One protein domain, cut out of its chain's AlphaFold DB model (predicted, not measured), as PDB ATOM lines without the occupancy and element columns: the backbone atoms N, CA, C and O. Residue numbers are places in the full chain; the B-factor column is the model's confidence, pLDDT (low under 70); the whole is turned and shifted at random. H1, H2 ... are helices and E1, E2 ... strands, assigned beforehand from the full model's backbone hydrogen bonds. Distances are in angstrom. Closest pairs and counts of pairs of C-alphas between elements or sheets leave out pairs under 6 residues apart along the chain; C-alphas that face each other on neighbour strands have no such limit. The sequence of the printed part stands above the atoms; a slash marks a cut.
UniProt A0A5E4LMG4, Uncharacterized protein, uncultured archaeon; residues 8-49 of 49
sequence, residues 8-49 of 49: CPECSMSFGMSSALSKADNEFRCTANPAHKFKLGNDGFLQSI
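AT A GLANCE: This is residues 8 to 49 of the 49 residues of an uncharacterized protein of uncultured archaeon (UniProt A0A5E4LMG4). A small, strongly twisted and curled sheet of four strands, E1 to E4, has one short helix, H1, at one end, beside the first residue of E1 and the last residue of E2. The strands run back and forth in a meander, each strand the antiparallel neighbour of the one before, and the turn between E3 and E4 lies at the end of the domain far from H1. The printed part has 42 residues, with one named helix and four named strands in the order H1, E1, E2, E3, E4; the sheet's order is E1, E2, E3, E4, all antiparallel, and the class is mixed, helices and strands. The whole is compact, with a radius of gyration of the C-alphas of 9.7 A, and elongated in outline, its C-alphas spanning 28 by 18 by 14 A.

IN THESE COORDINATES: The printed part begins at Cys 8. H1 follows at once, residues 9 to 15, with C-alpha 9 at (-34.299, 8.715, 24.195) and 10.0 A from first to last C-alpha. E1, residues 19 to 24, is the longest strand at six residues and 15.6 A, and its C-alpha 19 stands at (-28.742, 10.432, 29.879). E2 takes residues 27 to 30 and measures 10.2 A. E3 takes residues 37 to 40 and measures 10.4 A. E4, residues 46 to 48, measures 6.7 A and ends with C-alpha 48 at (-39.387, 1.293, 25.728). Ile 49 comes after it.

HOW THE PARTS SIT: H1 is on the sheet, at a height over the sheet of 9.3 A. It lies over E1, but only just, with 3 of its 7 C-alphas falling on E1 and 2 on E2. It stands up from the sheet, again only just, its line rising 41 degrees out of the local plane. The closest C-alphas of H1 and E1 are those of Cys 11 and Ser 19, 5.8 A apart; those of H1 and E2 are Cys 11 and Cys 30, 7.4 A apart. In H1 every O i to N i+4 pair is within hydrogen-bond range. E1 and E2 form a hairpin, antiparallel with 152 degrees between their directions; N 22 and O 29 are 2.8 A apart and N 29 and O 22 are 2.9 A apart, both within hydrogen-bond range. E2 and E3 form the next hairpin, antiparallel at 140 degrees, with N 28 and O 38 within hydrogen-bond range at 2.7 A. E3 and E4 form the third, antiparallel at 144 degrees, with N 39 and O 47 within hydrogen-bond range at 2.8 A; the C-alphas of Leu 40 and Leu 46 face each other, 4.7 A apart. E1 and E4 are the edge strands and are apart. From edge to edge the strands' lines turn by 84 degrees and the way across the sheet turns by 74 degrees.

THE WHOLE: The two C-alphas farthest apart are those of Phe 15, in H1, and Asn 42, between E3 and E4, at 28.2 A. The first and last printed C-alphas, of Cys 8 and Ile 49, are 12.6 A apart. The printed part has no cut, and Ile 49 is the chain's last residue. The links from H1 to E1, from E1 to E2 and from E3 to E4 are tight; the link from E2 to E3, with 6 residues between them, is short, and no link is long. The mean pLDDT of the printed part is 79.8, and residues 15 to 17, of which Phe 15 belongs to H1, are under 70 in this predicted model.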
ATOM      1  N   CYS A   8     -30.556   7.479  26.716       82.75
ATOM      2  CA  CYS A   8     -31.982   7.332  26.966       82.75
ATOM      3  C   CYS A   8     -32.760   8.324  26.081       82.75
ATOM      4  O   CYS A   8     -32.623   9.537  26.285       82.75
ATOM      5  N   PRO A   9     -33.586   7.847  25.129       74.62
ATOM      6  CA  PRO A   9     -34.299   8.715  24.195       74.62
ATOM      7  C   PRO A   9     -35.315   9.611  24.908       74.62
ATOM      8  O   PRO A   9     -35.426  10.785  24.579       74.62
ATOM      9  N   GLU A  10     -35.983   9.105  25.947       79.25
ATOM     10  CA  GLU A  10     -36.954   9.873  26.740       79.25
ATOM     11  C   GLU A  10     -36.282  10.993  27.544       79.25
ATOM     12  O   GLU A  10     -36.765  12.124  27.594       79.25
ATOM     13  N   CYS A  11     -35.119  10.693  28.133       79.38
ATOM     14  CA  CYS A  11     -34.296  11.677  28.832       79.38
ATOM     15  C   CYS A  11     -33.790  12.741  27.813       79.38
ATOM     16  O   CYS A  11     -33.850  13.940  28.091       79.38
ATOM     17  N   SER A  12     -33.429  12.328  26.586       78.06
ATOM     18  CA  SER A  12     -33.042  13.236  25.493       78.06
ATOM     19  C   SER A  12     -34.188  14.119  24.997       78.06
ATOM     20  O   SER A  12     -33.956  15.282  24.683       78.06
ATOM     21  N   MET A  13     -35.411  13.592  24.943       73.56
ATOM     22  CA  MET A  13     -36.600  14.330  24.514       73.56
ATOM     23  C   MET A  13     -37.091  15.308  25.589       73.56
ATOM     24  O   MET A  13     -37.548  16.396  25.260       73.56
ATOM     25  N   SER A  14     -36.954  14.946  26.868       72.75
ATOM     26  CA  SER A  14     -37.455  15.744  27.997       72.75
ATOM     27  C   SER A  14     -36.494  16.854  28.429       72.75
ATOM     28  O   SER A  14     -36.926  17.952  28.759       72.75
ATOM     29  N   PHE A  15     -35.186  16.575  28.436       68.88
ATOM     30  CA  PHE A  15     -34.160  17.490  28.958       68.88
ATOM     31  C   PHE A  15     -33.206  18.014  27.876       68.88
ATOM     32  O   PHE A  15     -32.277  18.757  28.184       68.88
ATOM     33  N   GLY A  16     -33.377  17.598  26.615       67.25
ATOM     34  CA  GLY A  16     -32.432  17.906  25.537       67.25
ATOM     35  C   GLY A  16     -31.075  17.205  25.690       67.25
ATOM     36  O   GLY A  16     -30.144  17.505  24.947       67.25
ATOM     37  N   MET A  17     -30.941  16.283  26.651       68.56
ATOM     38  CA  MET A  17     -29.696  15.581  26.958       68.56
ATOM     39  C   MET A  17     -29.921  14.075  27.065       68.56
ATOM     40  O   MET A  17     -30.729  13.587  27.856       68.56
ATOM     41  N   SER A  18     -29.152  13.320  26.286       71.00
ATOM     42  CA  SER A  18     -29.119  11.863  26.360       71.00
ATOM     43  C   SER A  18     -28.452  11.420  27.662       71.00
ATOM     44  O   SER A  18     -27.230  11.409  27.781       71.00
ATOM     45  N   SER A  19     -29.257  11.057  28.658       80.19
ATOM     46  CA  SER A  19     -28.742  10.432  29.879       80.19
ATOM     47  C   SER A  19     -28.229   9.026  29.586       80.19
ATOM     48  O   SER A  19     -28.811   8.318  28.763       80.19
ATOM     49  N   ALA A  20     -27.171   8.609  30.279       80.75
ATOM     50  CA  ALA A  20     -26.645   7.258  30.142       80.75
ATOM     51  C   ALA A  20     -27.727   6.223  30.485       80.75
ATOM     52  O   ALA A  20     -28.440   6.361  31.487       80.75
ATOM     53  N   LEU A  21     -27.848   5.194  29.648       81.31
ATOM     54  CA  LEU A  21     -28.575   3.988  30.008       81.31
ATOM     55  C   LEU A  21     -27.611   3.038  30.713       81.31
ATOM     56  O   LEU A  21     -26.506   2.793  30.243       81.31
ATOM     57  N   SER A  22     -28.033   2.491  31.844       83.06
ATOM     58  CA  SER A  22     -27.335   1.391  32.500       83.06
ATOM     59  C   SER A  22     -27.923   0.079  31.996       83.06
ATOM     60  O   SER A  22     -29.139  -0.110  32.068       83.06
ATOM     61  N   LYS A  23     -27.081  -0.817  31.474       81.25
ATOM     62  CA  LYS A  23     -27.498  -2.161  31.058       81.25
ATOM     63  C   LYS A  23     -27.499  -3.093  32.270       81.25
ATOM     64  O   LYS A  23     -26.467  -3.262  32.914       81.25
ATOM     65  N   ALA A  24     -28.637  -3.714  32.543       78.25
ATOM     66  CA  ALA A  24     -28.800  -4.783  33.516       78.25
ATOM     67  C   ALA A  24     -29.412  -5.990  32.797       78.25
ATOM     68  O   ALA A  24     -30.582  -5.967  32.429       78.25
ATOM     69  N   ASP A  25     -28.603  -7.026  32.576       77.00
ATOM     70  CA  ASP A  25     -29.001  -8.248  31.867       77.00
ATOM     71  C   ASP A  25     -29.493  -7.962  30.426       77.00
ATOM     72  O   ASP A  25     -28.670  -7.679  29.546       77.00
ATOM     73  N   ASN A  26     -30.811  -7.947  30.197       76.81
ATOM     74  CA  ASN A  26     -31.469  -7.599  28.928       76.81
ATOM     75  C   ASN A  26     -32.277  -6.288  28.965       76.81
ATOM     76  O   ASN A  26     -32.902  -5.903  27.971       76.81
ATOM     77  N   GLU A  27     -32.244  -5.585  30.092       83.94
ATOM     78  CA  GLU A  27     -32.934  -4.319  30.303       83.94
ATOM     79  C   GLU A  27     -31.932  -3.158  30.364       83.94
ATOM     80  O   GLU A  27     -30.809  -3.268  30.849       83.94
ATOM     81  N   PHE A  28     -32.350  -2.007  29.861       86.00
ATOM     82  CA  PHE A  28     -31.613  -0.755  29.861       86.00
ATOM     83  C   PHE A  28     -32.427   0.247  30.658       86.00
ATOM     84  O   PHE A  28     -33.608   0.456  30.390       86.00
ATOM     85  N   ARG A  29     -31.807   0.883  31.645       85.62
ATOM     86  CA  ARG A  29     -32.507   1.765  32.580       85.62
ATOM     87  C   ARG A  29     -31.858   3.141  32.590       85.62
ATOM     88  O   ARG A  29     -30.634   3.217  32.689       85.62
ATOM     89  N   CYS A  30     -32.635   4.222  32.443       85.88
ATOM     90  CA  CYS A  30     -32.059   5.580  32.442       85.88
ATOM     91  C   CYS A  30     -31.480   5.848  33.834       85.88
ATOM     92  O   CYS A  30     -32.187   5.749  34.834       85.88
ATOM     93  N   THR A  31     -30.198   6.211  33.900       82.62
ATOM     94  CA  THR A  31     -29.536   6.526  35.176       82.62
ATOM     95  C   THR A  31     -30.122   7.790  35.815       82.62
ATOM     96  O   THR A  31     -30.135   7.912  37.035       82.62
ATOM     97  N   ALA A  32     -30.655   8.714  35.005       83.38
ATOM     98  CA  ALA A  32     -31.311   9.930  35.487       83.38
ATOM     99  C   ALA A  32     -32.774   9.713  35.908       83.38
ATOM    100  O   ALA A  32     -33.266  10.425  36.780       83.38
ATOM    101  N   ASN A  33     -33.477   8.746  35.306       82.69
ATOM    102  CA  ASN A  33     -34.859   8.432  35.662       82.69
ATOM    103  C   ASN A  33     -35.108   6.911  35.643       82.69
ATOM    104  O   ASN A  33     -35.256   6.329  34.565       82.69
ATOM    105  N   PRO A  34     -35.225   6.252  36.811       78.00
ATOM    106  CA  PRO A  34     -35.416   4.806  36.894       78.00
ATOM    107  C   PRO A  34     -36.785   4.321  36.390       78.00
ATOM    108  O   PRO A  34     -36.985   3.100  36.316       78.00
ATOM    109  N   ALA A  35     -37.708   5.243  36.075       83.06
ATOM    110  CA  ALA A  35     -38.968   4.957  35.393       83.06
ATOM    111  C   ALA A  35     -38.769   4.668  33.897       83.06
ATOM    112  O   ALA A  35     -39.493   3.844  33.349       83.06
ATOM    113  N   HIS A  36     -37.768   5.277  33.249       85.19
ATOM    114  CA  HIS A  36     -37.488   5.028  31.836       85.19
ATOM    115  C   HIS A  36     -36.713   3.716  31.691       85.19
ATOM    116  O   HIS A  36     -35.515   3.635  32.001       85.19
ATOM    117  N   LYS A  37     -37.419   2.686  31.228       86.69
ATOM    118  CA  LYS A  37     -36.891   1.348  30.979       86.69
ATOM    119  C   LYS A  37     -36.999   1.024  29.500       86.69
ATOM    120  O   LYS A  37     -37.974   1.368  28.840       86.69
ATOM    121  N   PHE A  38     -35.992   0.332  28.995       86.19
ATOM    122  CA  PHE A  38     -35.926  -0.115  27.619       86.19
ATOM    123  C   PHE A  38     -35.435  -1.554  27.588       86.19
ATOM    124  O   PHE A  38     -34.654  -1.972  28.434       86.19
ATOM    125  N   LYS A  39     -35.844  -2.311  26.584       87.62
ATOM    126  CA  LYS A  39     -35.306  -3.635  26.271       87.62
ATOM    127  C   LYS A  39     -34.592  -3.588  24.931       87.62
ATOM    128  O   LYS A  39     -34.963  -2.801  24.056       87.62
ATOM    129  N   LEU A  40     -33.587  -4.440  24.746       82.69
ATOM    130  CA  LEU A  40     -33.035  -4.664  23.413       82.69
ATOM    131  C   LEU A  40     -34.000  -5.559  22.633       82.69
ATOM    132  O   LEU A  40     -34.221  -6.709  22.999       82.69
ATOM    133  N   GLY A  41     -34.609  -5.008  21.587       79.88
ATOM    134  CA  GLY A  41     -35.425  -5.771  20.651       79.88
ATOM    135  C   GLY A  41     -34.567  -6.692  19.785       79.88
ATOM    136  O   GLY A  41     -33.359  -6.491  19.644       79.88
ATOM    137  N   ASN A  42     -35.210  -7.682  19.167       82.38
ATOM    138  CA  ASN A  42     -34.542  -8.651  18.295       82.38
ATOM    139  C   ASN A  42     -33.925  -7.997  17.039       82.38
ATOM    140  O   ASN A  42     -32.989  -8.527  16.455       82.38
ATOM    141  N   ASP A  43     -34.406  -6.806  16.673       80.94
ATOM    142  CA  ASP A  43     -33.881  -5.957  15.598       80.94
ATOM    143  C   ASP A  43     -32.603  -5.186  15.991       80.94
ATOM    144  O   ASP A  43     -32.090  -4.381  15.217       80.94
ATOM    145  N   GLY A  44     -32.100  -5.356  17.222       76.38
ATOM    146  CA  GLY A  44     -30.936  -4.628  17.744       76.38
ATOM    147  C   GLY A  44     -31.231  -3.185  18.181       76.38
ATOM    148  O   GLY A  44     -30.332  -2.472  18.646       76.38
ATOM    149  N   PHE A  45     -32.486  -2.741  18.095       79.38
ATOM    150  CA  PHE A  45     -32.948  -1.427  18.555       79.38
ATOM    151  C   PHE A  45     -33.485  -1.477  19.990       79.38
ATOM    152  O   PHE A  45     -33.944  -2.516  20.455       79.38
ATOM    153  N   LEU A  46     -33.397  -0.355  20.714       77.69
ATOM    154  CA  LEU A  46     -34.021  -0.256  22.036       77.69
ATOM    155  C   LEU A  46     -35.506   0.039  21.882       77.69
ATOM    156  O   LEU A  46     -35.872   0.948  21.142       77.69
ATOM    157  N   GLN A  47     -36.330  -0.691  22.620       80.50
ATOM    158  CA  GLN A  47     -37.761  -0.437  22.735       80.50
ATOM    159  C   GLN A  47     -38.080  -0.088  24.181       80.50
ATOM    160  O   GLN A  47     -37.632  -0.796  25.081       80.50
ATOM    161  N   SER A  48     -38.825   0.989  24.410       80.56
ATOM    162  CA  SER A  48     -39.387   1.293  25.728       80.56
ATOM    163  C   SER A  48     -40.360   0.191  26.156       80.56
ATOM    164  O   SER A  48     -41.004  -0.439  25.311       80.56
ATOM    165  N   ILE A  49     -40.417  -0.078  27.462       78.75
ATOM    166  CA  ILE A  49     -41.308  -1.081  28.069       78.75
ATOM    167  C   ILE A  49     -42.170  -0.478  29.166       78.75
ATOM    168  O   ILE A  49     -41.695   0.472  29.826       78.75
TER     169      ILE A  49